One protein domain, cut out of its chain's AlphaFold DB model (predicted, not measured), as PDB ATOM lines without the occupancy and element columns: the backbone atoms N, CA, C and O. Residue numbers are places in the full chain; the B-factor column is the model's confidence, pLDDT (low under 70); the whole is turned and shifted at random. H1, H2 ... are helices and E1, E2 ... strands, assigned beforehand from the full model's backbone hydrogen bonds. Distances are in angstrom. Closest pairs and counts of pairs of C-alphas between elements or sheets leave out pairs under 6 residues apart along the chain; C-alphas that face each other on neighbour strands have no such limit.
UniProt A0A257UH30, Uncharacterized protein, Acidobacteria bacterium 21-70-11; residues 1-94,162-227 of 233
ATOM      1  N   MET A   1       6.500  -5.528 -31.859       51.38
ATOM      2  CA  MET A   1       6.622  -4.109 -31.422       51.38
ATOM      3  C   MET A   1       5.480  -3.257 -31.984       51.38
ATOM      4  O   MET A   1       4.840  -3.716 -32.906       51.38
ATOM      5  N   THR A   2       5.208  -2.045 -31.463       53.31
ATOM      6  CA  THR A   2       4.098  -1.153 -31.910       53.31
ATOM      7  C   THR A   2       4.486   0.316 -32.159       53.31
ATOM      8  O   THR A   2       3.612   1.116 -32.463       53.31
ATOM      9  N   PHE A   3       5.761   0.710 -32.044       58.53
ATOM     10  CA  PHE A   3       6.175   2.123 -32.186       58.53
ATOM     11  C   PHE A   3       5.849   2.718 -33.567       58.53
ATOM     12  O   PHE A   3       5.470   3.880 -33.673       58.53
ATOM     13  N   HIS A   4       5.894   1.885 -34.609       57.59
ATOM     14  CA  HIS A   4       5.489   2.209 -35.978       57.59
ATOM     15  C   HIS A   4       4.031   2.711 -36.081       57.59
ATOM     16  O   HIS A   4       3.705   3.533 -36.934       57.59
ATOM     17  N   LEU A   5       3.160   2.271 -35.168       55.78
ATOM     18  CA  LEU A   5       1.753   2.670 -35.097       55.78
ATOM     19  C   LEU A   5       1.573   4.064 -34.484       55.78
ATOM     20  O   LEU A   5       0.702   4.835 -34.886       55.78
ATOM     21  N   GLU A   6       2.419   4.395 -33.514       61.41
ATOM     22  CA  GLU A   6       2.402   5.680 -32.825       61.41
ATOM     23  C   GLU A   6       3.028   6.785 -33.688       61.41
ATOM     24  O   GLU A   6       2.497   7.895 -33.759       61.41
ATOM     25  N   ALA A   7       4.081   6.435 -34.429       62.97
ATOM     26  CA  ALA A   7       4.723   7.263 -35.447       62.97
ATOM     27  C   ALA A   7       3.728   7.805 -36.475       62.97
ATOM     28  O   ALA A   7       3.696   8.998 -36.785       62.97
ATOM     29  N   TRP A   8       2.875   6.915 -36.976       62.06
ATOM     30  CA  TRP A   8       1.865   7.231 -37.976       62.06
ATOM     31  C   TRP A   8       0.670   7.983 -37.425       62.06
ATOM     32  O   TRP A   8       0.229   8.951 -38.046       62.06
ATOM     33  N   GLY A   9       0.160   7.571 -36.261       61.84
ATOM     34  CA  GLY A   9      -0.942   8.273 -35.607       61.84
ATOM     35  C   GLY A   9      -0.595   9.735 -35.315       61.84
ATOM     36  O   GLY A   9      -1.457  10.607 -35.421       61.84
ATOM     37  N   ARG A  10       0.676  10.018 -35.004       64.38
ATOM     38  CA  ARG A  10       1.159  11.370 -34.696       64.38
ATOM     39  C   ARG A  10       1.763  12.106 -35.897       64.38
ATOM     40  O   ARG A  10       1.986  13.307 -35.787       64.38
ATOM     41  N   ARG A  11       2.030  11.412 -37.014       66.44
ATOM     42  CA  ARG A  11       2.757  11.925 -38.197       66.44
ATOM     43  C   ARG A  11       4.103  12.584 -37.855       66.44
ATOM     44  O   ARG A  11       4.552  13.490 -38.548       66.44
ATOM     45  N   ARG A  12       4.724  12.149 -36.759       70.06
ATOM     46  CA  ARG A  12       5.998  12.659 -36.238       70.06
ATOM     47  C   ARG A  12       6.686  11.570 -35.432       70.06
ATOM     48  O   ARG A  12       5.997  10.739 -34.830       70.06
ATOM     49  N   MET A  13       8.012  11.614 -35.369       71.88
ATOM     50  CA  MET A  13       8.755  10.822 -34.392       71.88
ATOM     51  C   MET A  13       8.646  11.455 -33.011       71.88
ATOM     52  O   MET A  13       8.558  12.673 -32.865       71.88
ATOM     53  N   THR A  14       8.574  10.603 -31.996       75.88
ATOM     54  CA  THR A  14       8.642  10.994 -30.587       75.88
ATOM     55  C   THR A  14       9.810  10.249 -29.959       75.88
ATOM     56  O   THR A  14      10.035   9.106 -30.353       75.88
ATOM     57  N   PRO A  15      10.489  10.803 -28.940       79.75
ATOM     58  CA  PRO A  15      11.654  10.153 -28.332       79.75
ATOM     59  C   PRO A  15      11.422   8.689 -27.919       79.75
ATOM     60  O   PRO A  15      12.296   7.843 -28.073       79.75
ATOM     61  N   ALA A  16      10.206   8.346 -27.474       78.25
ATOM     62  CA  ALA A  16       9.831   6.970 -27.133       78.25
ATOM     63  C   ALA A  16       9.800   6.019 -28.348       78.25
ATOM     64  O   ALA A  16      10.178   4.852 -28.240       78.25
ATOM     65  N   ILE A  17       9.347   6.504 -29.509       76.94
ATOM     66  CA  ILE A  17       9.371   5.753 -30.771       76.94
ATOM     67  C   ILE A  17      10.816   5.581 -31.233       76.94
ATOM     68  O   ILE A  17      11.183   4.484 -31.653       76.94
ATOM     69  N   GLU A  18      11.624   6.636 -31.112       80.00
ATOM     70  CA  GLU A  18      13.028   6.614 -31.524       80.00
ATOM     71  C   GLU A  18      13.829   5.594 -30.718       80.00
ATOM     72  O   GLU A  18      14.472   4.719 -31.295       80.00
ATOM     73  N   ALA A  19      13.705   5.635 -29.389       82.12
ATOM     74  CA  ALA A  19      14.358   4.690 -28.490       82.12
ATOM     75  C   ALA A  19      13.973   3.236 -28.803       82.12
ATOM     76  O   ALA A  19      14.811   2.338 -28.751       82.12
ATOM     77  N   LYS A  20      12.712   2.990 -29.177       82.06
ATOM     78  CA  LYS A  20      12.238   1.640 -29.501       82.06
ATOM     79  C   LYS A  20      12.718   1.149 -30.865       82.06
ATOM     80  O   LYS A  20      12.991  -0.039 -30.998       82.06
ATOM     81  N   ALA A  21      12.803   2.032 -31.860       80.94
ATOM     82  CA  ALA A  21      13.385   1.702 -33.157       80.94
ATOM     83  C   ALA A  21      14.883   1.399 -33.021       80.94
ATOM     84  O   ALA A  21      15.341   0.376 -33.524       80.94
ATOM     85  N   ARG A  22      15.610   2.228 -32.261       83.25
ATOM     86  CA  ARG A  22      17.033   2.030 -31.972       83.25
ATOM     87  C   ARG A  22      17.294   0.733 -31.219       83.25
ATOM     88  O   ARG A  22      18.069  -0.076 -31.689       83.25
ATOM     89  N   SER A  23      16.552   0.465 -30.145       84.75
ATOM     90  CA  SER A  23      16.695  -0.782 -29.382       84.75
ATOM     91  C   SER A  23      16.557  -2.034 -30.253       84.75
ATOM     92  O   SER A  23      17.143  -3.058 -29.937       84.75
ATOM     93  N   VAL A  24      15.780  -1.970 -31.334       82.56
ATOM     94  CA  VAL A  24      15.603  -3.087 -32.266       82.56
ATOM     95  C   VAL A  24      16.752  -3.141 -33.264       82.56
ATOM     96  O   VAL A  24      17.269  -4.222 -33.519       82.56
ATOM     97  N   ALA A  25      17.188  -1.995 -33.782       81.69
ATOM     98  CA  ALA A  25      18.371  -1.900 -34.630       81.69
ATOM     99  C   ALA A  25      19.648  -2.387 -33.924       81.69
ATOM    100  O   ALA A  25      20.424  -3.133 -34.512       81.69
ATOM    101  N   ASP A  26      19.819  -2.048 -32.646       85.62
ATOM    102  CA  ASP A  26      20.984  -2.429 -31.846       85.62
ATOM    103  C   ASP A  26      21.078  -3.955 -31.685       85.62
ATOM    104  O   ASP A  26      22.173  -4.510 -31.702       85.62
ATOM    105  N   THR A  27      19.939  -4.663 -31.607       83.56
ATOM    106  CA  THR A  27      19.938  -6.141 -31.512       83.56
ATOM    107  C   THR A  27      20.501  -6.840 -32.747       83.56
ATOM    108  O   THR A  27      20.878  -8.006 -32.664       83.56
ATOM    109  N   VAL A  28      20.555  -6.135 -33.880       84.25
ATOM    110  CA  VAL A  28      21.064  -6.633 -35.165       84.25
ATOM    111  C   VAL A  28      22.244  -5.806 -35.694       84.25
ATOM    112  O   VAL A  28      22.690  -6.027 -36.816       84.25
ATOM    113  N   GLY A  29      22.775  -4.877 -34.890       88.06
ATOM    114  CA  GLY A  29      23.960  -4.078 -35.217       88.06
ATOM    115  C   GLY A  29      23.802  -3.176 -36.443       88.06
ATOM    116  O   GLY A  29      24.712  -3.119 -37.268       88.06
ATOM    117  N   LEU A  30      22.653  -2.507 -36.589       90.25
ATOM    118  CA  LEU A  30      22.371  -1.640 -37.737       90.25
ATOM    119  C   LEU A  30      22.502  -0.149 -37.406       90.25
ATOM    120  O   LEU A  30      21.851   0.332 -36.481       90.25
ATOM    121  N   ASP A  31      23.262   0.585 -38.219       90.44
ATOM    122  CA  ASP A  31      23.388   2.048 -38.158       90.44
ATOM    123  C   ASP A  31      23.965   2.600 -39.481       90.44
ATOM    124  O   ASP A  31      24.906   2.009 -40.022       90.44
ATOM    125  N   PRO A  32      23.448   3.719 -40.030       92.62
ATOM    126  CA  PRO A  32      22.182   4.385 -39.699       92.62
ATOM    127  C   PRO A  32      20.951   3.497 -39.944       92.62
ATOM    128  O   PRO A  32      21.027   2.469 -40.625       92.62
ATOM    129  N   ILE A  33      19.797   3.917 -39.408       91.88
ATOM    130  CA  ILE A  33      18.498   3.266 -39.634       91.88
ATOM    131  C   ILE A  33      17.481   4.174 -40.316       91.88
ATOM    132  O   ILE A  33      17.467   5.390 -40.134       91.88
ATOM    133  N   TRP A  34      16.557   3.559 -41.049       92.44
ATOM    134  CA  TRP A  34      15.440   4.230 -41.695       92.44
ATOM    135  C   TRP A  34      14.113   3.586 -41.336       92.44
ATOM    136  O   TRP A  34      13.968   2.368 -41.271       92.44
ATOM    137  N   ILE A  35      13.108   4.434 -41.179       89.12
ATOM    138  CA  ILE A  35      11.714   4.052 -41.022       89.12
ATOM    139  C   ILE A  35      10.975   4.544 -42.260       89.12
ATOM    140  O   ILE A  35      10.769   5.745 -42.440       89.12
ATOM    141  N   VAL A  36      10.564   3.613 -43.115       90.12
ATOM    142  CA  VAL A  36       9.937   3.919 -44.403       90.12
ATOM    143  C   VAL A  36       8.448   3.598 -44.357       90.12
ATOM    144  O   VAL A  36       8.058   2.494 -43.970       90.12
ATOM    145  N   HIS A  37       7.600   4.533 -44.806       86.12
ATOM    146  CA  HIS A  37       6.207   4.205 -45.123       86.12
ATOM    147  C   HIS A  37       6.165   3.383 -46.405       86.12
ATOM    148  O   HIS A  37       6.332   3.883 -47.521       86.12
ATOM    149  N   GLY A  38       5.885   2.102 -46.244       89.75
ATOM    150  CA  GLY A  38       5.950   1.176 -47.344       89.75
ATOM    151  C   GLY A  38       5.570  -0.219 -46.922       89.75
ATOM    152  O   GLY A  38       4.819  -0.441 -45.980       89.75
ATOM    153  N   CYS A  39       6.074  -1.167 -47.670       92.25
ATOM    154  CA  CYS A  39       5.869  -2.575 -47.432       92.25
ATOM    155  C   CYS A  39       7.043  -3.326 -48.042       92.25
ATOM    156  O   CYS A  39       7.658  -2.847 -48.996       92.25
ATOM    157  N   ALA A  40       7.338  -4.494 -47.500       94.25
ATOM    158  CA  ALA A  40       8.472  -5.296 -47.898       94.25
ATOM    159  C   ALA A  40       8.032  -6.675 -48.382       94.25
ATOM    160  O   ALA A  40       7.104  -7.288 -47.840       94.25
ATOM    161  N   PHE A  41       8.717  -7.152 -49.413       95.00
ATOM    162  CA  PHE A  41       8.436  -8.412 -50.082       95.00
ATOM    163  C   PHE A  41       9.721  -9.201 -50.275       95.00
ATOM    164  O   PHE A  41      10.692  -8.670 -50.797       95.00
ATOM    165  N   LEU A  42       9.717 -10.464 -49.880       94.31
ATOM    166  CA  LEU A  42      10.807 -11.392 -50.117       94.31
ATOM    167  C   LEU A  42      10.650 -12.007 -51.505       94.31
ATOM    168  O   LEU A  42       9.649 -12.678 -51.770       94.31
ATOM    169  N   VAL A  43      11.650 -11.812 -52.357       92.69
ATOM    170  CA  VAL A  43      11.719 -12.370 -53.709       92.69
ATOM    171  C   VAL A  43      13.162 -12.775 -54.007       92.69
ATOM    172  O   VAL A  43      14.081 -11.972 -53.885       92.69
ATOM    173  N   GLY A  44      13.373 -14.043 -54.371       89.25
ATOM    174  CA  GLY A  44      14.717 -14.563 -54.654       89.25
ATOM    175  C   GLY A  44      15.670 -14.549 -53.451       89.25
ATOM    176  O   GLY A  44      16.867 -14.391 -53.637       89.25
ATOM    177  N   GLY A  45      15.152 -14.678 -52.223       90.62
ATOM    178  CA  GLY A  45      15.960 -14.671 -50.992       90.62
ATOM    179  C   GLY A  45      16.306 -13.279 -50.451       90.62
ATOM    180  O   GLY A  45      16.848 -13.177 -49.354       90.62
ATOM    181  N   GLU A  46      15.932 -12.214 -51.159       94.00
ATOM    182  CA  GLU A  46      16.210 -10.830 -50.774       94.00
ATOM    183  C   GLU A  46      14.922 -10.015 -50.639       94.00
ATOM    184  O   GLU A  46      13.879 -10.336 -51.221       94.00
ATOM    185  N   ALA A  47      14.993  -8.935 -49.868       94.94
ATOM    186  CA  ALA A  47      13.888  -8.015 -49.686       94.94
ATOM    187  C   ALA A  47      13.835  -6.971 -50.815       94.94
ATOM    188  O   ALA A  47      14.821  -6.317 -51.158       94.94
ATOM    189  N   ALA A  48      12.633  -6.768 -51.348       96.12
ATOM    190  CA  ALA A  48      12.250  -5.624 -52.155       96.12
ATOM    191  C   ALA A  48      11.313  -4.729 -51.334       96.12
ATOM    192  O   ALA A  48      10.271  -5.177 -50.842       96.12
ATOM    193  N   VAL A  49      11.672  -3.456 -51.188       96.12
ATOM    194  CA  VAL A  49      10.877  -2.464 -50.453       96.12
ATOM    195  C   VAL A  49      10.057  -1.647 -51.443       96.12
ATOM    196  O   VAL A  49      10.583  -1.172 -52.441       96.12
ATOM    197  N   LEU A  50       8.768  -1.457 -51.172       95.81
ATOM    198  CA  LEU A  50       7.885  -0.574 -51.929       95.81
ATOM    199  C   LEU A  50       7.425   0.581 -51.043       95.81
ATOM    200  O   LEU A  50       6.613   0.390 -50.134       95.81
ATOM    201  N   ALA A  51       7.886   1.785 -51.360       93.56
ATOM    202  CA  ALA A  51       7.464   3.027 -50.730       93.56
ATOM    203  C   ALA A  51       6.471   3.786 -51.618       93.56
ATOM    204  O   ALA A  51       6.544   3.750 -52.849       93.56
ATOM    205  N   GLY A  52       5.535   4.495 -50.994       88.06
ATOM    206  CA  GLY A  52       4.602   5.361 -51.710       88.06
ATOM    207  C   GLY A  52       3.363   5.695 -50.890       88.06
ATOM    208  O   GLY A  52       3.192   5.169 -49.786       88.06
ATOM    209  N   PRO A  53       2.431   6.480 -51.446       80.56
ATOM    210  CA  PRO A  53       1.317   7.020 -50.692       80.56
ATOM    211  C   PRO A  53       0.307   5.952 -50.244       80.56
ATOM    212  O   PRO A  53       0.266   4.818 -50.760       80.56
ATOM    213  N   PRO A  54      -0.551   6.277 -49.260       76.38
ATOM    214  CA  PRO A  54      -1.634   5.391 -48.853       76.38
ATOM    215  C   PRO A  54      -2.623   5.194 -50.010       76.38
ATOM    216  O   PRO A  54      -2.782   6.035 -50.882       76.38
ATOM    217  N   GLY A  55      -3.329   4.066 -50.052       74.38
ATOM    218  CA  GLY A  55      -4.358   3.848 -51.079       74.38
ATOM    219  C   GLY A  55      -3.843   3.557 -52.498       74.38
ATOM    220  O   GLY A  55      -4.648   3.125 -53.320       74.38
ATOM    221  N   LEU A  56      -2.532   3.652 -52.762       81.25
ATOM    222  CA  LEU A  56      -1.891   3.207 -54.013       81.25
ATOM    223  C   LEU A  56      -2.177   1.726 -54.339       81.25
ATOM    224  O   LEU A  56      -2.148   1.308 -55.491       81.25
ATOM    225  N   GLY A  57      -2.499   0.928 -53.318       82.50
ATOM    226  CA  GLY A  57      -2.789  -0.499 -53.453       82.50
ATOM    227  C   GLY A  57      -1.602  -1.411 -53.154       82.50
ATOM    228  O   GLY A  57      -1.694  -2.587 -53.479       82.50
ATOM    229  N   LYS A  58      -0.549  -0.893 -52.503       88.62
ATOM    230  CA  LYS A  58       0.665  -1.626 -52.103       88.62
ATOM    231  C   LYS A  58       0.364  -2.969 -51.420       88.62
ATOM    232  O   LYS A  58       0.668  -4.020 -51.973       88.62
ATOM    233  N   SER A  59      -0.349  -2.931 -50.292       87.75
ATOM    234  CA  SER A  59      -0.731  -4.115 -49.512       87.75
ATOM    235  C   SER A  59      -1.552  -5.112 -50.334       87.75
ATOM    236  O   SER A  59      -1.301  -6.310 -50.308       87.75
ATOM    237  N   ARG A  60      -2.512  -4.612 -51.131       87.06
ATOM    238  CA  ARG A  60      -3.334  -5.457 -52.011       87.06
ATOM    239  C   ARG A  60      -2.465  -6.187 -53.034       87.06
ATOM    240  O   ARG A  60      -2.644  -7.386 -53.199       87.06
ATOM    241  N   LEU A  61      -1.560  -5.471 -53.699       91.44
ATOM    242  CA  LEU A  61      -0.661  -6.054 -54.688       91.44
ATOM    243  C   LEU A  61       0.215  -7.133 -54.048       91.44
ATOM    244  O   LEU A  61       0.253  -8.243 -54.554       91.44
ATOM    245  N   LEU A  62       0.852  -6.846 -52.913       92.19
ATOM    246  CA  LEU A  62       1.708  -7.815 -52.225       92.19
ATOM    247  C   LEU A  62       0.971  -9.092 -51.828       92.19
ATOM    248  O   LEU A  62       1.480 -10.182 -52.062       92.19
ATOM    249  N   PHE A  63      -0.243  -8.975 -51.283       88.88
ATOM    250  CA  PHE A  63      -1.045 -10.154 -50.953       88.88
ATOM    251  C   PHE A  63      -1.503 -10.916 -52.203       88.88
ATOM    252  O   PHE A  63      -1.635 -12.135 -52.156       88.88
ATOM    253  N   GLU A  64      -1.750 -10.235 -53.326       91.56
ATOM    254  CA  GLU A  64      -2.025 -10.897 -54.606       91.56
ATOM    255  C   GLU A  64      -0.792 -11.655 -55.131       91.56
ATOM    256  O   GLU A  64      -0.948 -12.776 -55.605       91.56
ATOM    257  N   LEU A  65       0.416 -11.091 -55.004       94.00
ATOM    258  CA  LEU A  65       1.678 -11.742 -55.388       94.00
ATOM    259  C   LEU A  65       1.998 -12.948 -54.496       94.00
ATOM    260  O   LEU A  65       2.314 -14.021 -55.002       94.00
ATOM    261  N   GLU A  66       1.845 -12.798 -53.179       93.88
ATOM    262  CA  GLU A  66       2.023 -13.881 -52.203       93.88
ATOM    263  C   GLU A  66       1.072 -15.051 -52.496       93.88
ATOM    264  O   GLU A  66       1.493 -16.203 -52.556       93.88
ATOM    265  N   ARG A  67      -0.205 -14.763 -52.789       93.12
ATOM    266  CA  ARG A  67      -1.194 -15.789 -53.174       93.12
ATOM    267  C   ARG A  67      -0.867 -16.510 -54.482       93.12
ATOM    268  O   ARG A  67      -1.394 -17.596 -54.699       93.12
ATOM    269  N   ARG A  68      -0.060 -15.906 -55.354       94.62
ATOM    270  CA  ARG A  68       0.417 -16.510 -56.608       94.62
ATOM    271  C   ARG A  68       1.729 -17.275 -56.441       94.62
ATOM    272  O   ARG A  68       2.217 -17.824 -57.421       94.62
ATOM    273  N   GLY A  69       2.305 -17.300 -55.237       94.12
ATOM    274  CA  GLY A  69       3.603 -17.928 -54.986       94.12
ATOM    275  C   GLY A  69       4.790 -17.137 -55.544       94.12
ATOM    276  O   GLY A  69       5.873 -17.690 -55.678       94.12
ATOM    277  N   GLU A  70       4.615 -15.848 -55.863       94.62
ATOM    278  CA  GLU A  70       5.677 -15.001 -56.439       94.62
ATOM    279  C   GLU A  70       6.649 -14.452 -55.369       94.62
ATOM    280  O   GLU A  70       7.608 -13.758 -55.696       94.62
ATOM    281  N   GLY A  71       6.398 -14.738 -54.087       93.31
ATOM    282  CA  GLY A  71       7.220 -14.318 -52.951       93.31
ATOM    283  C   GLY A  71       6.434 -14.293 -51.637       93.31
ATOM    284  O   GLY A  71       5.308 -14.791 -51.566       93.31
ATOM    285  N   ARG A  72       7.013 -13.697 -50.589       93.00
ATOM    286  CA  ARG A  72       6.406 -13.598 -49.245       93.00
ATOM    287  C   ARG A  72       6.347 -12.149 -48.781       93.00
ATOM    288  O   ARG A  72       7.331 -11.428 -48.885       93.00
ATOM    289  N   CYS A  73       5.226 -11.712 -48.211       91.56
ATOM    290  CA  CYS A  73       5.178 -10.402 -47.562       91.56
ATOM    291  C   CYS A  73       5.932 -10.458 -46.222       91.56
ATOM    292  O   CYS A  73       5.668 -11.344 -45.409       91.56
ATOM    293  N   LEU A  74       6.877  -9.537 -46.023       89.38
ATOM    294  CA  LEU A  74       7.690  -9.434 -44.807       89.38
ATOM    295  C   LEU A  74       7.052  -8.460 -43.813       89.38
ATOM    296  O   LEU A  74       6.734  -8.824 -42.689       89.38
ATOM    297  N   ASP A  75       6.775  -7.241 -44.275       88.50
ATOM    298  CA  ASP A  75       6.126  -6.191 -43.494       88.50
ATOM    299  C   ASP A  75       5.212  -5.339 -44.387       88.50
ATOM    300  O   ASP A  75       5.405  -5.239 -45.602       88.50
ATOM    301  N   ASP A  76       4.193  -4.720 -43.789       85.62
ATOM    302  CA  ASP A  76       3.212  -3.884 -44.486       85.62
ATOM    303  C   ASP A  76       2.823  -2.675 -43.630       85.62
ATOM    304  O   ASP A  76       2.520  -2.792 -42.442       85.62
ATOM    305  N   GLY A  77       2.825  -1.498 -44.248       79.31
ATOM    306  CA  GLY A  77       2.630  -0.211 -43.594       79.31
ATOM    307  C   GLY A  77       3.959   0.462 -43.283       79.31
ATOM    308  O   GLY A  77       4.218   1.545 -43.793       79.31
ATOM    309  N   LEU A  78       4.830  -0.164 -42.499       80.69
ATOM    310  CA  LEU A  78       6.100   0.443 -42.112       80.69
ATOM    311  C   LEU A  78       7.228  -0.573 -42.181       80.69
ATOM    312  O   LEU A  78       7.070  -1.707 -41.743       80.69
ATOM    313  N   VAL A  79       8.353  -0.140 -42.733       89.38
ATOM    314  CA  VAL A  79       9.536  -0.971 -42.934       89.38
ATOM    315  C   VAL A  79      10.693  -0.348 -42.165       89.38
ATOM    316  O   VAL A  79      10.981   0.836 -42.350       89.38
ATOM    317  N   LEU A  80      11.320  -1.136 -41.288       90.44
ATOM    318  CA  LEU A  80      12.548  -0.760 -40.594       90.44
ATOM    319  C   LEU A  80      13.739  -1.283 -41.392       90.44
ATOM    320  O   LEU A  80      13.858  -2.485 -41.630       90.44
ATOM    321  N   LEU A  81      14.600  -0.362 -41.800       93.75
ATOM    322  CA  LEU A  81      15.813  -0.636 -42.551       93.75
ATOM    323  C   LEU A  81      17.019  -0.140 -41.771       93.75
ATOM    324  O   LEU A  81      16.899   0.794 -40.981       93.75
ATOM    325  N   GLY A  82      18.185  -0.695 -42.051       94.06
ATOM    326  CA  GLY A  82      19.438  -0.149 -41.557       94.06
ATOM    327  C   GLY A  82      20.638  -0.677 -42.318       94.06
ATOM    328  O   GLY A  82      20.518  -1.627 -43.096       94.06
ATOM    329  N   LEU A  83      21.783  -0.030 -42.131       94.25
ATOM    330  CA  LEU A  83      23.043  -0.490 -42.702       94.25
ATOM    331  C   LEU A  83      23.762  -1.412 -41.726       94.25
ATOM    332  O   LEU A  83      23.991  -1.056 -40.577       94.25
ATOM    333  N   GLY A  84      24.137  -2.591 -42.213       90.50
ATOM    334  CA  GLY A  84      24.964  -3.553 -41.491       90.50
ATOM    335  C   GLY A  84      26.014  -4.126 -42.431       90.50
ATOM    336  O   GLY A  84      25.683  -4.560 -43.536       90.50
ATOM    337  N   CYS A  85      27.287  -4.093 -42.025       86.81
ATOM    338  CA  CYS A  85      28.422  -4.559 -42.836       86.81
ATOM    339  C   CYS A  85      28.430  -3.984 -44.271       86.81
ATOM    340  O   CYS A  85      28.702  -4.697 -45.236       86.81
ATOM    341  N   GLY A  86      28.067  -2.705 -44.421       87.62
ATOM    342  CA  GLY A  86      28.021  -2.016 -45.716       87.62
ATOM    343  C   GLY A  86      26.858  -2.414 -46.633       87.62
ATOM    344  O   GLY A  86      26.846  -2.012 -47.793       87.62
ATOM    345  N   ARG A  87      25.880  -3.191 -46.150       91.75
ATOM    346  CA  ARG A  87      24.694  -3.593 -46.922       91.75
ATOM    347  C   ARG A  87      23.423  -3.070 -46.278       91.75
ATOM    348  O   ARG A  87      23.315  -3.038 -45.052       91.75
ATOM    349  N   LEU A  88      22.448  -2.699 -47.106       95.44
ATOM    350  CA  LEU A  88      21.113  -2.355 -46.633       95.44
ATOM    351  C   LEU A  88      20.376  -3.623 -46.222       95.44
ATOM    352  O   LEU A  88      20.343  -4.616 -46.954       95.44
ATOM    353  N   ARG A  89      19.792  -3.579 -45.034       94.94
ATOM    354  CA  ARG A  89      19.152  -4.719 -44.394       94.94
ATOM    355  C   ARG A  89      17.793  -4.312 -43.861       94.94
ATOM    356  O   ARG A  89      17.581  -3.163 -43.476       94.94
ATOM    357  N   LEU A  90      16.864  -5.253 -43.888       93.69
ATOM    358  CA  LEU A  90      15.513  -5.102 -43.382       93.69
ATOM    359  C   LEU A  90      15.359  -5.905 -42.104       93.69
ATOM    360  O   LEU A  90      15.734  -7.073 -42.071       93.69
ATOM    361  N   VAL A  91      14.726  -5.296 -41.104       90.31
ATOM    362  CA  VAL A  91      14.368  -5.963 -39.853       90.31
ATOM    363  C   VAL A  91      12.863  -6.174 -39.820       90.31
ATOM    364  O   VAL A  91      12.104  -5.206 -39.731       90.31
ATOM    365  N   GLU A  92      12.425  -7.435 -39.870       86.38
ATOM    366  CA  GLU A  92      11.006  -7.754 -39.702       86.38
ATOM    367  C   GLU A  92      10.532  -7.307 -38.304       86.38
ATOM    368  O   GLU A  92      11.110  -7.632 -37.263       86.38
ATOM    369  N   THR A  93       9.452  -6.531 -38.272       77.50
ATOM    370  CA  THR A  93       8.924  -5.946 -37.028       77.50
ATOM    371  C   THR A  93       7.878  -6.833 -36.339       77.50
ATOM    372  O   THR A  93       7.429  -6.530 -35.219       77.50
ATOM    373  N   GLY A  94       7.467  -7.919 -37.006       75.88
ATOM    374  CA  GLY A  94       6.426  -8.852 -36.565       75.88
ATOM    375  C   GLY A  94       5.011  -8.281 -36.650       75.88
ATOM    376  O   GLY A  94       4.121  -8.697 -35.903       75.88
ATOM    377  N   PRO A 162      13.173 -11.259 -34.935       66.31
ATOM    378  CA  PRO A 162      13.512 -10.358 -36.026       66.31
ATOM    379  C   PRO A 162      14.281 -11.136 -37.092       66.31
ATOM    380  O   PRO A 162      15.330 -11.714 -36.809       66.31
ATOM    381  N   CYS A 163      13.727 -11.203 -38.299       70.12
ATOM    382  CA  CYS A 163      14.451 -11.728 -39.443       70.12
ATOM    383  C   CYS A 163      15.183 -10.563 -40.094       70.12
ATOM    384  O   CYS A 163      14.583  -9.518 -40.360       70.12
ATOM    385  N   ASP A 164      16.476 -10.761 -40.307       83.00
ATOM    386  CA  ASP A 164      17.357  -9.808 -40.947       83.00
ATOM    387  C   ASP A 164      17.622 -10.259 -42.390       83.00
ATOM    388  O   ASP A 164      18.241 -11.300 -42.633       83.00
ATOM    389  N   VAL A 165      17.105  -9.486 -43.345       91.62
ATOM    390  CA  VAL A 165      17.109  -9.828 -44.772       91.62
ATOM    391  C   VAL A 165      17.830  -8.737 -45.566       91.62
ATOM    392  O   VAL A 165      17.480  -7.562 -45.422       91.62
ATOM    393  N   PRO A 166      18.798  -9.077 -46.442       94.50
ATOM    394  CA  PRO A 166      19.415  -8.092 -47.324       94.50
ATOM    395  C   PRO A 166      18.370  -7.474 -48.257       94.50
ATOM    396  O   PRO A 166      17.502  -8.165 -48.796       94.50
ATOM    397  N   VAL A 167      18.457  -6.162 -48.452       95.56
ATOM    398  CA  VAL A 167      17.591  -5.414 -49.362       95.56
ATOM    399  C   VAL A 167      18.342  -5.182 -50.656       95.56
ATOM    400  O   VAL A 167      19.344  -4.475 -50.668       95.56
ATOM    401  N   SER A 168      17.831  -5.724 -51.755       94.31
ATOM    402  CA  SER A 168      18.434  -5.516 -53.075       94.31
ATOM    403  C   SER A 168      17.684  -4.517 -53.937       94.31
ATOM    404  O   SER A 168      18.251  -3.965 -54.879       94.31
ATOM    405  N   ARG A 169      16.410  -4.245 -53.630       95.00
ATOM    406  CA  ARG A 169      15.570  -3.362 -54.447       95.00
ATOM    407  C   ARG A 169      14.745  -2.407 -53.613       95.00
ATOM    408  O   ARG A 169      14.158  -2.784 -52.596       95.00
ATOM    409  N   PHE A 170      14.601  -1.197 -54.136       95.88
ATOM    410  CA  PHE A 170      13.759  -0.167 -53.552       95.88
ATOM    411  C   PHE A 170      12.879   0.479 -54.627       95.88
ATOM    412  O   PHE A 170      13.336   1.226 -55.486       95.88
ATOM    413  N   VAL A 171      11.585   0.186 -54.598       96.81
ATOM    414  CA  VAL A 171      10.592   0.728 -55.524       96.81
ATOM    415  C   VAL A 171       9.939   1.952 -54.889       96.81
ATOM    416  O   VAL A 171       9.266   1.849 -53.864       96.81
ATOM    417  N   VAL A 172      10.104   3.116 -55.513       95.31
ATOM    418  CA  VAL A 172       9.568   4.391 -55.026       95.31
ATOM    419  C   VAL A 172       8.449   4.867 -55.942       95.31
ATOM    420  O   VAL A 172       8.684   5.294 -57.073       95.31
ATOM    421  N   ALA A 173       7.224   4.851 -55.423       91.88
ATOM    422  CA  ALA A 173       6.060   5.468 -56.045       91.88
ATOM    423  C   ALA A 173       5.740   6.813 -55.373       91.88
ATOM    424  O   ALA A 173       4.744   6.943 -54.667       91.88
ATOM    425  N   ALA A 174       6.620   7.804 -55.545       84.38
ATOM    426  CA  ALA A 174       6.524   9.096 -54.862       84.38
ATOM    427  C   ALA A 174       5.381   9.974 -55.399       84.38
ATOM    428  O   ALA A 174       5.187  10.082 -56.610       84.38
ATOM    429  N   HIS A 175       4.677  10.655 -54.492       81.12
ATOM    430  CA  HIS A 175       3.658  11.661 -54.801       81.12
ATOM    431  C   HIS A 175       3.861  12.888 -53.900       81.12
ATOM    432  O   HIS A 175       4.129  12.729 -52.712       81.12
ATOM    433  N   SER A 176       3.715  14.102 -54.440       74.56
ATOM    434  CA  SER A 176       3.957  15.359 -53.702       74.56
ATOM    435  C   SER A 176       3.034  15.551 -52.494       74.56
ATOM    436  O   SER A 176       3.410  16.188 -51.519       74.56
ATOM    437  N   GLU A 177       1.831  14.982 -52.554       72.88
ATOM    438  CA  GLU A 177       0.840  15.024 -51.470       72.88
ATOM    439  C   GLU A 177       0.916  13.839 -50.486       72.88
ATOM    440  O   GLU A 177      -0.054  13.608 -49.767       72.88
ATOM    441  N   ASP A 178       1.983  13.030 -50.463       75.88
ATOM    442  CA  ASP A 178       2.098  11.950 -49.469       75.88
ATOM    443  C   ASP A 178       2.318  12.530 -48.054       75.88
ATOM    444  O   ASP A 178       3.357  13.138 -47.798       75.88
ATOM    445  N   PRO A 179       1.377  12.376 -47.100       72.62
ATOM    446  CA  PRO A 179       1.488  12.984 -45.780       72.62
ATOM    447  C   PRO A 179       2.251  12.098 -44.793       72.62
ATOM    448  O   PRO A 179       2.272  12.409 -43.600       72.62
ATOM    449  N   TYR A 180       2.788  10.968 -45.253       78.06
ATOM    450  CA  TYR A 180       3.516  10.010 -44.437       78.06
ATOM    451  C   TYR A 180       4.999  10.061 -44.808       78.06
ATOM    452  O   TYR A 180       5.438   9.314 -45.685       78.06
ATOM    453  N   PRO A 181       5.775  10.947 -44.162       81.31
ATOM    454  CA  PRO A 181       7.209  11.006 -44.385       81.31
ATOM    455  C   PRO A 181       7.879   9.696 -43.961       81.31
ATOM    456  O   PRO A 181       7.420   8.994 -43.056       81.31
ATOM    457  N   SER A 182       8.991   9.398 -44.623       87.75
ATOM    458  CA  SER A 182       9.963   8.421 -44.137       87.75
ATOM    459  C   SER A 182      11.029   9.152 -43.333       87.75
ATOM    460  O   SER A 182      11.257  10.343 -43.553       87.75
ATOM    461  N   PHE A 183      11.675   8.463 -42.404       88.31
ATOM    462  CA  PHE A 183      12.625   9.077 -41.487       88.31
ATOM    463  C   PHE A 183      13.948   8.312 -41.457       88.31
ATOM    464  O   PHE A 183      13.942   7.091 -41.586       88.31
ATOM    465  N   ARG A 184      15.055   9.024 -41.244       91.19
ATOM    466  CA  ARG A 184      16.399   8.485 -41.008       91.19
ATOM    467  C   ARG A 184      16.855   8.829 -39.600       91.19
ATOM    468  O   ARG A 184      16.591   9.931 -39.133       91.19
ATOM    469  N   LEU A 185      17.571   7.917 -38.965       87.25
ATOM    470  CA  LEU A 185      18.273   8.112 -37.707       87.25
ATOM    471  C   LEU A 185      19.728   7.702 -37.901       87.25
ATOM    472  O   LEU A 185      19.992   6.626 -38.432       87.25
ATOM    473  N   ASP A 186      20.646   8.557 -37.478       86.44
ATOM    474  CA  ASP A 186      22.083   8.376 -37.678       86.44
ATOM    475  C   ASP A 186      22.819   8.677 -36.371       86.44
ATOM    476  O   ASP A 186      22.721   9.798 -35.844       86.44
ATOM    477  N   GLY A 187      23.481   7.667 -35.797       78.25
ATOM    478  CA  GLY A 187      24.140   7.797 -34.499       78.25
ATOM    479  C   GLY A 187      23.170   8.324 -33.440       78.25
ATOM    480  O   GLY A 187      22.006   7.952 -33.442       78.25
ATOM    481  N   ALA A 188      23.598   9.223 -32.549       67.56
ATOM    482  CA  ALA A 188      22.761   9.770 -31.468       67.56
ATOM    483  C   ALA A 188      21.811  10.923 -31.875       67.56
ATOM    484  O   ALA A 188      21.201  11.544 -31.003       67.56
ATOM    485  N   ARG A 189      21.693  11.253 -33.169       70.88
ATOM    486  CA  ARG A 189      20.826  12.356 -33.628       70.88
ATOM    487  C   ARG A 189      19.345  11.997 -33.483       70.88
ATOM    488  O   ARG A 189      19.006  10.838 -33.281       70.88
ATOM    489  N   SER A 190      18.464  12.991 -33.577       75.38
ATOM    490  CA  SER A 190      17.015  12.784 -33.720       75.38
ATOM    491  C   SER A 190      16.659  12.322 -35.136       75.38
ATOM    492  O   SER A 190      17.433  12.562 -36.062       75.38
ATOM    493  N   PHE A 191      15.476  11.734 -35.339       76.56
ATOM    494  CA  PHE A 191      15.057  11.348 -36.689       76.56
ATOM    495  C   PHE A 191      14.855  12.559 -37.613       76.56
ATOM    496  O   PHE A 191      14.129  13.503 -37.290       76.56
ATOM    497  N   GLU A 192      15.407  12.473 -38.817       86.25
ATOM    498  CA  GLU A 192      15.259  13.463 -39.880       86.25
ATOM    499  C   GLU A 192      14.337  12.931 -40.981       86.25
ATOM    500  O   GLU A 192      14.395  11.760 -41.355       86.25
ATOM    501  N   ALA A 193      13.454  13.780 -41.512       86.12
ATOM    502  CA  ALA A 193      12.573  13.384 -42.607       86.12
ATOM    503  C   ALA A 193      13.363  13.236 -43.918       86.12
ATOM    504  O   ALA A 193      13.989  14.187 -44.389       86.12
ATOM    505  N   VAL A 194      13.265  12.067 -44.549       88.94
ATOM    506  CA  VAL A 194      13.890  11.783 -45.845       88.94
ATOM    507  C   VAL A 194      13.029  12.373 -46.954       88.94
ATOM    508  O   VAL A 194      11.895  11.940 -47.174       88.94
ATOM    509  N   ARG A 195      13.566  13.376 -47.656       86.56
ATOM    510  CA  ARG A 195      12.853  14.079 -48.737       86.56
ATOM    511  C   ARG A 195      12.952  13.361 -50.080       86.56
ATOM    512  O   ARG A 195      11.981  13.357 -50.830       86.56
ATOM    513  N   ASP A 196      14.102  12.759 -50.368       91.12
ATOM    514  CA  ASP A 196      14.336  12.002 -51.594       91.12
ATOM    515  C   ASP A 196      14.745  10.564 -51.277       91.12
ATOM    516  O   ASP A 196      15.919  10.249 -51.107       91.12
ATOM    517  N   LEU A 197      13.751   9.678 -51.224       92.38
ATOM    518  CA  LEU A 197      13.980   8.246 -51.037       92.38
ATOM    519  C   LEU A 197      14.818   7.633 -52.163       92.38
ATOM    520  O   LEU A 197      15.516   6.653 -51.927       92.38
ATOM    521  N   CYS A 198      14.743   8.165 -53.388       93.94
ATOM    522  CA  CYS A 198      15.502   7.592 -54.489       93.94
ATOM    523  C   CYS A 198      16.999   7.851 -54.310       93.94
ATOM    524  O   CYS A 198      17.782   6.908 -54.382       93.94
ATOM    525  N   GLY A 199      17.384   9.105 -54.061       94.69
ATOM    526  CA  GLY A 199      18.773   9.471 -53.790       94.69
ATOM    527  C   GLY A 199      19.320   8.816 -52.522       94.69
ATOM    528  O   GLY A 199      20.439   8.316 -52.542       94.69
ATOM    529  N   GLU A 200      18.514   8.744 -51.457       94.62
ATOM    530  CA  GLU A 200      18.922   8.161 -50.170       94.62
ATOM    531  C   GLU A 200      19.329   6.685 -50.287       94.62
ATOM    532  O   GLU A 200      20.299   6.261 -49.664       94.62
ATOM    533  N   PHE A 201      18.598   5.896 -51.084       95.31
ATOM    534  CA  PHE A 201      18.803   4.446 -51.170       95.31
ATOM    535  C   PHE A 201      19.590   3.981 -52.401       95.31
ATOM    536  O   PHE A 201      19.994   2.819 -52.442       95.31
ATOM    537  N   ALA A 202      19.857   4.858 -53.375       94.94
ATOM    538  CA  ALA A 202      20.639   4.522 -54.567       94.94
ATOM    539  C   ALA A 202      22.042   3.947 -54.275       94.94
ATOM    540  O   ALA A 202      22.448   3.043 -55.002       94.94
ATOM    541  N   PRO A 203      22.773   4.382 -53.224       94.81
ATOM    542  CA  PRO A 203      24.069   3.788 -52.890       94.81
ATOM    543  C   PRO A 203      23.993   2.349 -52.367       94.81
ATOM    544  O   PRO A 203      25.019   1.678 -52.308       94.81
ATOM    545  N   TYR A 204      22.811   1.877 -51.952       94.25
ATOM    546  CA  TYR A 204      22.680   0.632 -51.190       94.25
ATOM    547  C   TYR A 204      21.759  -0.416 -51.821       94.25
ATOM    548  O   TYR A 204      21.779  -1.569 -51.392       94.25
ATOM    549  N   ALA A 205      20.929  -0.034 -52.795       94.19
ATOM    550  CA  ALA A 205      19.983  -0.924 -53.459       94.19
ATOM    551  C   ALA A 205      19.657  -0.444 -54.882       94.19
ATOM    552  O   ALA A 205      19.780   0.737 -55.210       94.19
ATOM    553  N   HIS A 206      19.138  -1.345 -55.719       95.38
ATOM    554  CA  HIS A 206      18.606  -0.977 -57.029       95.38
ATOM    555  C   HIS A 206      17.286  -0.219 -56.868       95.38
ATOM    556  O   HIS A 206      16.247  -0.784 -56.503       95.38
ATOM    557  N   VAL A 207      17.325   1.083 -57.138       96.06
ATOM    558  CA  VAL A 207      16.168   1.964 -56.985       96.06
ATOM    559  C   VAL A 207      15.354   2.024 -58.276       96.06
ATOM    560  O   VAL A 207      15.849   2.413 -59.333       96.06
ATOM    561  N   HIS A 208      14.060   1.724 -58.177       96.12
ATOM    562  CA  HIS A 208      13.102   1.871 -59.270       96.12
ATOM    563  C   HIS A 208      12.100   2.975 -58.959       96.12
ATOM    564  O   HIS A 208      11.255   2.839 -58.072       96.12
ATOM    565  N   ARG A 209      12.122   4.053 -59.744       95.19
ATOM    566  CA  ARG A 209      11.081   5.081 -59.672       95.19
ATOM    567  C   ARG A 209       9.880   4.667 -60.514       95.19
ATOM    568  O   ARG A 209      10.010   4.403 -61.706       95.19
ATOM    569  N   VAL A 210       8.698   4.646 -59.908       93.62
ATOM    570  CA  VAL A 210       7.443   4.330 -60.597       93.62
ATOM    571  C   VAL A 210       6.488   5.505 -60.458       93.62
ATOM    572  O   VAL A 210       6.262   6.000 -59.360       93.62
ATOM    573  N   SER A 211       5.891   5.952 -61.563       89.31
ATOM    574  CA  SER A 211       4.837   6.966 -61.484       89.31
ATOM    575  C   SER A 211       3.607   6.384 -60.771       89.31
ATOM    576  O   SER A 211       3.078   5.365 -61.240       89.31
ATOM    577  N   PRO A 212       3.117   7.013 -59.682       86.50
ATOM    578  CA  PRO A 212       1.888   6.589 -59.013       86.50
ATOM    579  C   PRO A 212       0.626   6.995 -59.793       86.50
ATOM    580  O   PRO A 212      -0.481   6.659 -59.375       86.50
ATOM    581  N   LEU A 213       0.783   7.735 -60.898       83.56
ATOM    582  CA  LEU A 213      -0.308   8.279 -61.695       83.56
ATOM    583  C   LEU A 213      -0.746   7.301 -62.791       83.56
ATOM    584  O   LEU A 213       0.071   6.622 -63.427       83.56
ATOM    585  N   GLY A 214      -2.053   7.296 -63.045       81.25
ATOM    586  CA  GLY A 214      -2.699   6.507 -64.091       81.25
ATOM    587  C   GLY A 214      -3.705   5.486 -63.551       81.25
ATOM    588  O   GLY A 214      -3.992   5.448 -62.347       81.25
ATOM    589  N   PRO A 215      -4.271   4.646 -64.437       81.88
ATOM    590  CA  PRO A 215      -5.179   3.579 -64.049       81.88
ATOM    591  C   PRO A 215      -4.526   2.635 -63.036       81.88
ATOM    592  O   PRO A 215      -3.394   2.186 -63.214       81.88
ATOM    593  N   ARG A 216      -5.267   2.265 -61.986       80.12
ATOM    594  CA  ARG A 216      -4.756   1.429 -60.886       80.12
ATOM    595  C   ARG A 216      -4.109   0.124 -61.364       80.12
ATOM    596  O   ARG A 216      -3.081  -0.273 -60.828       80.12
ATOM    597  N   ALA A 217      -4.707  -0.535 -62.357       85.31
ATOM    598  CA  ALA A 217      -4.182  -1.779 -62.917       85.31
ATOM    599  C   ALA A 217      -2.823  -1.580 -63.607       85.31
ATOM    600  O   ALA A 217      -1.953  -2.444 -63.526       85.31
ATOM    601  N   GLU A 218      -2.623  -0.434 -64.255       89.38
ATOM    602  CA  GLU A 218      -1.368  -0.102 -64.918       89.38
ATOM    603  C   GLU A 218      -0.281   0.246 -63.899       89.38
ATOM    604  O   GLU A 218       0.820  -0.296 -63.967       89.38
ATOM    605  N   VAL A 219      -0.610   1.067 -62.896       89.50
ATOM    606  CA  VAL A 219       0.302   1.384 -61.785       89.50
ATOM    607  C   VAL A 219       0.731   0.104 -61.060       89.50
ATOM    608  O   VAL A 219       1.922  -0.124 -60.866       89.50
ATOM    609  N   ALA A 220      -0.213  -0.789 -60.745       90.94
ATOM    610  CA  ALA A 220       0.084  -2.084 -60.136       90.94
ATOM    611  C   ALA A 220       0.997  -2.953 -61.019       90.94
ATOM    612  O   ALA A 220       1.913  -3.594 -60.507       90.94
ATOM    613  N   ARG A 221       0.799  -2.944 -62.344       93.69
ATOM    614  CA  ARG A 221       1.656  -3.663 -63.298       93.69
ATOM    615  C   ARG A 221       3.085  -3.118 -63.305       93.69
ATOM    616  O   ARG A 221       4.023  -3.912 -63.283       93.69
ATOM    617  N   ARG A 222       3.257  -1.790 -63.307       94.94
ATOM    618  CA  ARG A 222       4.578  -1.138 -63.236       94.94
ATOM    619  C   ARG A 222       5.293  -1.486 -61.929       94.94
ATOM    620  O   ARG A 222       6.450  -1.889 -61.965       94.94
ATOM    621  N   ILE A 223       4.582  -1.405 -60.799       95.25
ATOM    622  CA  ILE A 223       5.116  -1.777 -59.481       95.25
ATOM    623  C   ILE A 223       5.514  -3.255 -59.454       95.25
ATOM    624  O   ILE A 223       6.627  -3.563 -59.047       95.25
ATOM    625  N   ARG A 224       4.653  -4.170 -59.926       95.56
ATOM    626  CA  ARG A 224       4.971  -5.606 -60.001       95.56
ATOM    627  C   ARG A 224       6.233  -5.857 -60.823       95.56
ATOM    628  O   ARG A 224       7.101  -6.592 -60.374       95.56
ATOM    629  N   ARG A 225       6.346  -5.234 -62.002       95.56
ATOM    630  CA  ARG A 225       7.528  -5.379 -62.864       95.56
ATOM    631  C   ARG A 225       8.802  -4.920 -62.154       95.56
ATOM    632  O   ARG A 225       9.814  -5.586 -62.292       95.56
ATOM    633  N   ALA A 226       8.742  -3.820 -61.405       94.94
ATOM    634  CA  ALA A 226       9.879  -3.316 -60.638       94.94
ATOM    635  C   ALA A 226      10.230  -4.213 -59.438       94.94
ATOM    636  O   ALA A 226      11.398  -4.497 -59.208       94.94
ATOM    637  N   LEU A 227       9.226  -4.700 -58.699       93.62
ATOM    638  CA  LEU A 227       9.428  -5.593 -57.551       93.62
ATOM    639  C   LEU A 227      10.069  -6.926 -57.947       93.62
ATOM    640  O   LEU A 227      10.888  -7.452 -57.203       93.62
TER     641      LEU A 227
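Overview. This is residues 1 to 94 and 162 to 227 of the 233 residues of an uncharacterized protein of Acidobacteria bacterium 21-70-11 (UniProt A0A257UH30). A small closed barrel of five strands, E1, E2, E5, E4 and E3 round the ring, makes the core, and helices pack on its outside: the hairpin of H1 and H2 and the helix H3 over E1 and E3, and H5 over E2 and E5. The ring's wall is extended by the hairpin of E6 and E7, paired onto E1, and by E8, paired onto E5, with short H4 between these additions. The printed part has 160 residues, with five named helices and eight named strands in the order H1 H2 E1 E2 H3 E3 E4 E5 E6 E7 H4 E8 H5; the sheet and the class are mixed. It is compact, with a radius of gyration of the C-alphas of 14.6 A and spans of 42 by 33 by 28 A.

Arrangement. E1, residues 33 to 43, bends by 100 degrees at residue 37. E2, residues 46 to 51, forms an antiparallel hairpin with E1, with N 41 and O 48 2.9 A apart. E5, residues 164 to 172, is parallel to E2, with N 171 and O 49 at 2.7 A. E4, residues 87 to 91, is antiparallel to E5, with N 90 and O 165 at 2.8 A. E3, residues 72 to 84, forms an antiparallel hairpin with E4, with N 89 and O 82 at 2.8 A, and closes the ring antiparallel to E1, with N 36 and O 79 at 2.9 A. E6, residues 182 to 185, is antiparallel to E1, with N 35 and O 183 at 2.8 A; E7, residues 192 to 194, forms a hairpin with E6, with N 184 and O 192 at 2.8 A. E8, residues 206 to 209, is parallel to E5, with N 208 and O 170 at 2.8 A. Outside the barrel, H3, residues 58 to 67, runs along the strands at a height over the sheet of 8.9 A, and H5, residues 216 to 227, along them at 10.7 A. The closest C-alphas of H3 and H5, Leu 61 and Ala 220, are 6.8 A apart: close but not clearly touching. H1, residues 3 to 10, and H2, residues 15 to 26, touch, the closest C-alphas being Phe 3 and Ile 17 at 5.0 A, with a shallow tilt of 28 degrees, opposite ways. H4, residues 197 to 201, has its Cys 198 C-alpha 6.2 A from that of Val 207 in E8. In the five helices every O i to N i+4 pair is within hydrogen-bond range.

Along the chain. E1 spans 22.1 A, E3 22.5 A, E5 21.5 A, H2 16.1 A and H5 16.2 A. C-alpha 33, where E1 begins, is at (18.498, 3.266, -39.634), and C-alpha 227, where H5 ends, at (9.428, -5.593, -57.551).

Size, cuts and confidence. The C-alphas of Ala 188 and Pro 215, the two farthest apart, are 43.4 A apart. Residues 95 to 161 are not printed, with 7.3 A between C-alphas 94 and 162. Of the links printed whole, none is long. Residues 1 to 11, 162 and 188 have pLDDT under 70.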